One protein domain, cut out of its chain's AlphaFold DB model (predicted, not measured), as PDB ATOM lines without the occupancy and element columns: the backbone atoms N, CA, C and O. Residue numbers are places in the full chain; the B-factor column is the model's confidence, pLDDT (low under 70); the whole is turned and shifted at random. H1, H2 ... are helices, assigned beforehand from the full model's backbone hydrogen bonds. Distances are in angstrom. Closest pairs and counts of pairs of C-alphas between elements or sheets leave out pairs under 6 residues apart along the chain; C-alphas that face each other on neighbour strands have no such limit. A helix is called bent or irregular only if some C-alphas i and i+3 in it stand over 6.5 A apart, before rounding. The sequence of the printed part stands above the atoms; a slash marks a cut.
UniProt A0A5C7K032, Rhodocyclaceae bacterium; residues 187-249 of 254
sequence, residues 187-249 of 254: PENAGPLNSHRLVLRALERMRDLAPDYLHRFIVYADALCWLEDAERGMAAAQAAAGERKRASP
ATOM      1  N   PRO A 187     198.601 267.606 274.346       65.00
ATOM      2  CA  PRO A 187     198.965 266.856 275.539       65.00
ATOM      3  C   PRO A 187     199.438 265.444 275.162       65.00
ATOM      4  O   PRO A 187     198.710 264.676 274.523       65.00
ATOM      5  N   GLU A 188     200.652 265.091 275.595       61.72
ATOM      6  CA  GLU A 188     201.374 263.878 275.179       61.72
ATOM      7  C   GLU A 188     200.635 262.560 275.510       61.72
ATOM      8  O   GLU A 188     200.843 261.555 274.834       61.72
ATOM      9  N   ASN A 189     199.677 262.571 276.450       56.84
ATOM     10  CA  ASN A 189     199.022 261.367 276.988       56.84
ATOM     11  C   ASN A 189     197.497 261.295 276.801       56.84
ATOM     12  O   ASN A 189     196.800 260.575 277.516       56.84
ATOM     13  N   ALA A 190     196.933 262.022 275.841       60.91
ATOM     14  CA  ALA A 190     195.533 261.833 275.478       60.91
ATOM     15  C   ALA A 190     195.408 260.575 274.593       60.91
ATOM     16  O   ALA A 190     195.894 260.559 273.460       60.91
ATOM     17  N   GLY A 191     194.800 259.510 275.126       69.56
ATOM     18  CA  GLY A 191     194.562 258.250 274.412       69.56
ATOM     19  C   GLY A 191     193.810 258.414 273.074       69.56
ATOM     20  O   GLY A 191     193.330 259.503 272.750       69.56
ATOM     21  N   PRO A 192     193.659 257.335 272.281       74.56
ATOM     22  CA  PRO A 192     193.181 257.406 270.892       74.56
ATOM     23  C   PRO A 192     191.750 257.946 270.726       74.56
ATOM     24  O   PRO A 192     191.382 258.347 269.626       74.56
ATOM     25  N   LEU A 193     190.960 257.973 271.802       79.12
ATOM     26  CA  LEU A 193     189.566 258.431 271.819       79.12
ATOM     27  C   LEU A 193     189.386 259.833 272.419       79.12
ATOM     28  O   LEU A 193     188.271 260.235 272.737       79.12
ATOM     29  N   ASN A 194     190.466 260.586 272.619       82.00
ATOM     30  CA  ASN A 194     190.354 261.925 273.175       82.00
ATOM     31  C   ASN A 194     189.773 262.907 272.142       82.00
ATOM     32  O   ASN A 194     190.324 263.070 271.052       82.00
ATOM     33  N   SER A 195     188.688 263.591 272.510       85.12
ATOM     34  CA  SER A 195     187.990 264.552 271.647       85.12
ATOM     35  C   SER A 195     188.903 265.672 271.152       85.12
ATOM     36  O   SER A 195     188.869 266.001 269.970       85.12
ATOM     37  N   HIS A 196     189.780 266.202 272.007       82.62
ATOM     38  CA  HIS A 196     190.725 267.248 271.625       82.62
ATOM     39  C   HIS A 196     191.716 266.755 270.557       82.62
ATOM     40  O   HIS A 196     191.908 267.425 269.544       82.62
ATOM     41  N   ARG A 197     192.268 265.537 270.694       81.31
ATOM     42  CA  ARG A 197     193.135 264.949 269.650       81.31
ATOM     43  C   ARG A 197     192.390 264.641 268.355       81.31
ATOM     44  O   ARG A 197     192.978 264.766 267.284       81.31
ATOM     45  N   LEU A 198     191.126 264.224 268.436       85.12
ATOM     46  CA  LEU A 198     190.300 263.976 267.252       85.12
ATOM     47  C   LEU A 198     190.044 265.268 266.473       85.12
ATOM     48  O   LEU A 198     190.167 265.264 265.251       85.12
ATOM     49  N   VAL A 199     189.762 266.372 267.170       87.62
ATOM     50  CA  VAL A 199     189.604 267.696 266.552       87.62
ATOM     51  C   VAL A 199     190.905 268.135 265.886       87.62
ATOM     52  O   VAL A 199     190.884 268.515 264.720       87.62
ATOM     53  N   LEU A 200     192.046 268.009 266.570       83.94
ATOM     54  CA  LEU A 200     193.350 268.347 265.992       83.94
ATOM     55  C   LEU A 200     193.654 267.534 264.722       83.94
ATOM     56  O   LEU A 200     194.005 268.115 263.699       83.94
ATOM     57  N   ARG A 201     193.418 266.213 264.735       84.38
ATOM     58  CA  ARG A 201     193.569 265.359 263.540       84.38
ATOM     59  C   ARG A 201     192.599 265.730 262.418       84.38
ATOM     60  O   ARG A 201     192.958 265.642 261.247       84.38
ATOM     61  N   ALA A 202     191.369 266.119 262.751       88.31
ATOM     62  CA  ALA A 202     190.396 266.569 261.760       88.31
ATOM     63  C   ALA A 202     190.852 267.877 261.093       88.31
ATOM     64  O   ALA A 202     190.781 267.986 259.870       88.31
ATOM     65  N   LEU A 203     191.389 268.825 261.869       87.50
ATOM     66  CA  LEU A 203     191.945 270.080 261.356       87.50
ATOM     67  C   LEU A 203     193.194 269.849 260.494       87.50
ATOM     68  O   LEU A 203     193.298 270.432 259.416       87.50
ATOM     69  N   GLU A 204     194.099 268.952 260.902       85.62
ATOM     70  CA  GLU A 204     195.230 268.513 260.069       85.62
ATOM     71  C   GLU A 204     194.747 267.914 258.746       85.62
ATOM     72  O   GLU A 204     195.218 268.292 257.674       85.62
ATOM     73  N   ARG A 205     193.748 267.026 258.794       88.75
ATOM     74  CA  ARG A 205     193.223 266.391 257.584       88.75
ATOM     75  C   ARG A 205     192.533 267.389 256.656       88.75
ATOM     76  O   ARG A 205     192.657 267.267 255.440       88.75
ATOM     77  N   MET A 206     191.825 268.374 257.208       88.81
ATOM     78  CA  MET A 206     191.231 269.475 256.445       88.81
ATOM     79  C   MET A 206     192.299 270.347 255.785       88.81
ATOM     80  O   MET A 206     192.133 270.703 254.621       88.81
ATOM     81  N   ARG A 207     193.407 270.638 256.482       84.00
ATOM     82  CA  ARG A 207     194.552 271.365 255.914       84.00
ATOM     83  C   ARG A 207     195.122 270.643 254.696       84.00
ATOM     84  O   ARG A 207     195.354 271.278 253.673       84.00
ATOM     85  N   ASP A 208     195.332 269.334 254.811       86.81
ATOM     86  CA  ASP A 208     195.979 268.545 253.759       86.81
ATOM     87  C   ASP A 208     195.085 268.371 252.517       86.81
ATOM     88  O   ASP A 208     195.593 268.255 251.403       86.81
ATOM     89  N   LEU A 209     193.757 268.342 252.693       92.00
ATOM     90  CA  LEU A 209     192.803 268.138 251.597       92.00
ATOM     91  C   LEU A 209     192.282 269.444 250.978       92.00
ATOM     92  O   LEU A 209     192.103 269.507 249.765       92.00
ATOM     93  N   ALA A 210     191.985 270.461 251.794       88.62
ATOM     94  CA  ALA A 210     191.319 271.690 251.364       88.62
ATOM     95  C   ALA A 210     191.665 272.887 252.285       88.62
ATOM     96  O   ALA A 210     190.888 273.230 253.186       88.62
ATOM     97  N   PRO A 211     192.798 273.574 252.053       80.81
ATOM     98  CA  PRO A 211     193.268 274.655 252.925       80.81
ATOM     99  C   PRO A 211     192.339 275.881 252.935       80.81
ATOM    100  O   PRO A 211     192.150 276.505 253.978       80.81
ATOM    101  N   ASP A 212     191.695 276.203 251.810       80.88
ATOM    102  CA  ASP A 212     190.760 277.335 251.736       80.88
ATOM    103  C   ASP A 212     189.488 277.095 252.573       80.88
ATOM    104  O   ASP A 212     188.938 278.021 253.177       80.88
ATOM    105  N   TYR A 213     189.042 275.837 252.675       88.88
ATOM    106  CA  TYR A 213     187.906 275.464 253.520       88.88
ATOM    107  C   TYR A 213     188.252 275.576 255.009       88.88
ATOM    108  O   TYR A 213     187.438 276.080 255.781       88.88
ATOM    109  N   LEU A 214     189.468 275.186 255.407       87.25
ATOM    110  CA  LEU A 214     189.953 275.363 256.779       87.25
ATOM    111  C   LEU A 214     189.917 276.839 257.201       87.25
ATOM    112  O   LEU A 214     189.414 277.151 258.278       87.25
ATOM    113  N   HIS A 215     190.377 277.749 256.336       84.69
ATOM    114  CA  HIS A 215     190.321 279.186 256.613       84.69
ATOM    115  C   HIS A 215     188.877 279.658 256.828       84.69
ATOM    116  O   HIS A 215     188.574 280.348 257.801       84.69
ATOM    117  N   ARG A 216     187.950 279.274 255.939       87.31
ATOM    118  CA  ARG A 216     186.532 279.634 256.086       87.31
ATOM    119  C   ARG A 216     185.916 279.047 257.357       87.31
ATOM    120  O   ARG A 216     185.118 279.725 258.000       87.31
ATOM    121  N   PHE A 217     186.288 277.821 257.714       87.38
ATOM    122  CA  PHE A 217     185.821 277.138 258.914       87.38
ATOM    123  C   PHE A 217     186.289 277.836 260.194       87.38
ATOM    124  O   PHE A 217     185.475 278.053 261.085       87.38
ATOM    125  N   ILE A 218     187.557 278.249 260.273       87.12
ATOM    126  CA  ILE A 218     188.097 278.949 261.448       87.12
ATOM    127  C   ILE A 218     187.412 280.301 261.643       87.12
ATOM    128  O   ILE A 218     186.995 280.608 262.754       87.12
ATOM    129  N   VAL A 219     187.203 281.066 260.566       87.19
ATOM    130  CA  VAL A 219     186.448 282.333 260.635       87.19
ATOM    131  C   VAL A 219     185.019 282.104 261.136       87.19
ATOM    132  O   VAL A 219     184.495 282.897 261.914       87.19
ATOM    133  N   TYR A 220     184.373 281.020 260.701       87.38
ATOM    134  CA  TYR A 220     183.034 280.669 261.168       87.38
ATOM    135  C   TYR A 220     183.016 280.243 262.645       87.38
ATOM    136  O   TYR A 220     182.138 280.667 263.391       87.38
ATOM    137  N   ALA A 221     183.986 279.430 263.071       88.38
ATOM    138  CA  ALA A 221     184.112 278.991 264.458       88.38
ATOM    139  C   ALA A 221     184.386 280.170 265.403       88.38
ATOM    140  O   ALA A 221     183.748 280.263 266.447       88.38
ATOM    141  N   ASP A 222     185.260 281.101 265.008       84.75
ATOM    142  CA  ASP A 222     185.529 282.325 265.768       84.75
ATOM    143  C   ASP A 222     184.261 283.180 265.902       84.75
ATOM    144  O   ASP A 222     183.873 283.547 267.008       84.75
ATOM    145  N   ALA A 223     183.524 283.390 264.806       90.62
ATOM    146  CA  ALA A 223     182.245 284.100 264.852       90.62
ATOM    147  C   ALA A 223     181.233 283.449 265.817       90.62
ATOM    148  O   ALA A 223     180.481 284.158 266.488       90.62
ATOM    149  N   LEU A 224     181.226 282.115 265.915       90.88
ATOM    150  CA  LEU A 224     180.371 281.398 266.859       90.88
ATOM    151  C   LEU A 224     180.838 281.587 268.311       90.88
ATOM    152  O   LEU A 224     180.008 281.859 269.174       90.88
ATOM    153  N   CYS A 225     182.146 281.522 268.580       90.19
ATOM    154  CA  CYS A 225     182.697 281.807 269.909       90.19
ATOM    155  C   CYS A 225     182.375 283.238 270.367       90.19
ATOM    156  O   CYS A 225     181.957 283.442 271.507       90.19
ATOM    157  N   TRP A 226     182.487 284.218 269.466       91.31
ATOM    158  CA  TRP A 226     182.092 285.603 269.731       91.31
ATOM    159  C   TRP A 226     180.610 285.736 270.087       91.31
ATOM    160  O   TRP A 226     180.258 286.505 270.983       91.31
ATOM    161  N   LEU A 227     179.736 284.994 269.402       92.88
ATOM    162  CA  LEU A 227     178.303 285.000 269.686       92.88
ATOM    163  C   LEU A 227     178.009 284.421 271.077       92.88
ATOM    164  O   LEU A 227     177.274 285.040 271.844       92.88
ATOM    165  N   GLU A 228     178.627 283.293 271.435       89.81
ATOM    166  CA  GLU A 228     178.467 282.700 272.768       89.81
ATOM    167  C   GLU A 228     178.937 283.644 273.886       89.81
ATOM    168  O   GLU A 228     178.291 283.753 274.930       89.81
ATOM    169  N   ASP A 229     180.051 284.350 273.692       86.50
ATOM    170  CA  ASP A 229     180.559 285.305 274.680       86.50
ATOM    171  C   ASP A 229     179.667 286.544 274.802       86.50
ATOM    172  O   ASP A 229     179.428 287.032 275.913       86.50
ATOM    173  N   ALA A 230     179.110 287.023 273.686       89.38
ATOM    174  CA  ALA A 230     178.110 288.082 273.696       89.38
ATOM    175  C   ALA A 230     176.841 287.645 274.450       89.38
ATOM    176  O   ALA A 230     176.337 288.401 275.282       89.38
ATOM    177  N   GLU A 231     176.361 286.417 274.232       87.56
ATOM    178  CA  GLU A 231     175.222 285.843 274.958       87.56
ATOM    179  C   GLU A 231     175.501 285.719 276.463       87.56
ATOM    180  O   GLU A 231     174.683 286.150 277.281       87.56
ATOM    181  N   ARG A 232     176.680 285.214 276.855       88.12
ATOM    182  CA  ARG A 232     177.112 285.151 278.265       88.12
ATOM    183  C   ARG A 232     177.179 286.542 278.896       88.12
ATOM    184  O   ARG A 232     176.738 286.723 280.032       88.12
ATOM    185  N   GLY A 233     177.689 287.534 278.163       86.00
ATOM    186  CA  GLY A 233     177.741 288.930 278.599       86.00
ATOM    187  C   GLY A 233     176.353 289.542 278.798       86.00
ATOM    188  O   GLY A 233     176.107 290.206 279.808       86.00
ATOM    189  N   MET A 234     175.417 289.271 277.885       82.50
ATOM    190  CA  MET A 234     174.023 289.704 278.012       82.50
ATOM    191  C   MET A 234     173.319 289.024 279.191       82.50
ATOM    192  O   MET A 234     172.637 289.702 279.959       82.50
ATOM    193  N   ALA A 235     173.519 287.718 279.390       79.62
ATOM    194  CA  ALA A 235     172.961 286.982 280.524       79.62
ATOM    195  C   ALA A 235     173.488 287.513 281.872       79.62
ATOM    196  O   ALA A 235     172.708 287.746 282.799       79.62
ATOM    197  N   ALA A 236     174.792 287.793 281.969       79.06
ATOM    198  CA  ALA A 236     175.400 288.395 283.156       79.06
ATOM    199  C   ALA A 236     174.872 289.819 283.427       79.06
ATOM    200  O   ALA A 236     174.572 290.169 284.571       79.06
ATOM    201  N   ALA A 237     174.692 290.634 282.381       76.88
ATOM    202  CA  ALA A 237     174.112 291.972 282.502       76.88
ATOM    203  C   ALA A 237     172.644 291.936 282.971       76.88
ATOM    204  O   ALA A 237     172.232 292.763 283.790       76.88
ATOM    205  N   GLN A 238     171.860 290.962 282.499       75.88
ATOM    206  CA  GLN A 238     170.472 290.762 282.923       75.88
ATOM    207  C   GLN A 238     170.368 290.296 284.385       75.88
ATOM    208  O   GLN A 238     169.520 290.803 285.125       75.88
ATOM    209  N   ALA A 239     171.259 289.407 284.837       74.44
ATOM    210  CA  ALA A 239     171.327 288.980 286.236       74.44
ATOM    211  C   ALA A 239     171.647 290.154 287.184       74.44
ATOM    212  O   ALA A 239     170.931 290.379 288.163       74.44
ATOM    213  N   ALA A 240     172.638 290.983 286.833       71.94
ATOM    214  CA  ALA A 240     173.005 292.169 287.610       71.94
ATOM    215  C   ALA A 240     171.877 293.223 287.676       71.94
ATOM    216  O   ALA A 240     171.714 293.918 288.683       71.94
ATOM    217  N   ALA A 241     171.062 293.351 286.623       67.81
ATOM    218  CA  ALA A 241     169.894 294.234 286.620       67.81
ATOM    219  C   ALA A 241     168.748 293.714 287.515       67.81
ATOM    220  O   ALA A 241     168.036 294.512 288.135       67.81
ATOM    221  N   GLY A 242     168.581 292.391 287.618       67.88
ATOM    222  CA  GLY A 242     167.601 291.748 288.499       67.88
ATOM    223  C   GLY A 242     167.927 291.902 289.989       67.88
ATOM    224  O   GLY A 242     167.036 292.197 290.789       67.88
ATOM    225  N   GLU A 243     169.203 291.791 290.363       60.12
ATOM    226  CA  GLU A 243     169.663 292.001 291.744       60.12
ATOM    227  C   GLU A 243     169.506 293.458 292.195       60.12
ATOM    228  O   GLU A 243     169.013 293.717 293.294       60.12
ATOM    229  N   ARG A 244     169.800 294.431 291.322       59.72
ATOM    230  CA  ARG A 244     169.595 295.863 291.614       59.72
ATOM    231  C   ARG A 244     168.122 296.228 291.837       59.72
ATOM    232  O   ARG A 244     167.832 297.117 292.636       59.72
ATOM    233  N   LYS A 245     167.182 295.526 291.188       57.84
ATOM    234  CA  LYS A 245     165.737 295.685 291.445       57.84
ATOM    235  C   LYS A 245     165.290 295.054 292.768       57.84
ATOM    236  O   LYS A 245     164.379 295.587 293.391       57.84
ATOM    237  N   ARG A 246     165.925 293.964 293.222       57.28
ATOM    238  CA  ARG A 246     165.652 293.348 294.538       57.28
ATOM    239  C   ARG A 246     166.286 294.113 295.705       57.28
ATOM    240  O   ARG A 246     165.755 294.062 296.807       57.28
ATOM    241  N   ALA A 247     167.375 294.841 295.458       56.69
ATOM    242  CA  ALA A 247     168.097 295.618 296.463       56.69
ATOM    243  C   ALA A 247     167.597 297.066 296.651       56.69
ATOM    244  O   ALA A 247     168.164 297.779 297.471       56.69
ATOM    245  N   SER A 248     166.556 297.520 295.937       46.66
ATOM    246  CA  SER A 248     165.879 298.785 296.278       46.66
ATOM    247  C   SER A 248     164.973 298.556 297.492       46.66
ATOM    248  O   SER A 248     163.931 297.912 297.342       46.66
ATOM    249  N   PRO A 249     165.330 299.039 298.698       55.78
ATOM    250  CA  PRO A 249     164.530 298.803 299.879       55.78
ATOM    251  C   PRO A 249     163.410 299.839 299.981       55.78
ATOM    252  O   PRO A 249     163.522 300.979 299.526       55.78
TER     253      PRO A 249
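What this domain is: This is residues 187 to 249 of the 254 residues of a protein of Rhodocyclaceae bacterium (UniProt A0A5C7K032). Two helices meet near their ends as a lopsided V, a short arm H1 and then a much longer arm H2, with a tight turn at the point between them. The far part of H2 and the tail after it, residues 219 to 249, stick out alone and make most of the length. The printed part has 63 residues with two named helices, H1 then H2, and no named strand; its class is all helix. It is extended, with a radius of gyration of the C-alphas of 19.8 A and spans of 63 by 31 by 13 A.

Where its parts are: The printed part begins with residues 187 to 194, which belong to no named element. H1 follows, residues 195 to 209, beginning at C-alpha 195 at (187.990, 264.552, 271.647) and measuring 20.9 A from first to last C-alpha. H2, residues 211 to 246, measures 53.3 A, from C-alpha 211 at (193.268, 274.655, 252.925) to C-alpha 246 at (165.652, 293.348, 294.538). Neither helix is bent.

How they stand to each other: H1 and H2 form a helical hairpin, joined by a tight link of 1 residue, Ala 210. They run opposite ways at a steep tilt of 38 degrees. They touch, with 4 pairs of C-alphas within 8 A, H1 with residues 203 to 207 alone and H2 with residues 213 to 214 alone. The closest C-alphas are those of Met 206 and Leu 214, 6.0 A apart. The centres of the helices are 24.5 A apart. In H1 and H2 every O i to N i+4 pair is within hydrogen-bond range.

The domain as a whole: The two C-alphas farthest apart are those of Leu 209 and Pro 249, at 63.8 A. Residues 219 to 249, of which 219 to 246 belong to H2, stand free; the other 32 residues span 31 by 15 by 13 A. The printed part has no cut. The mean pLDDT of the printed part is 79.6, and residues 187 to 191 and 241 to 249 are under 70.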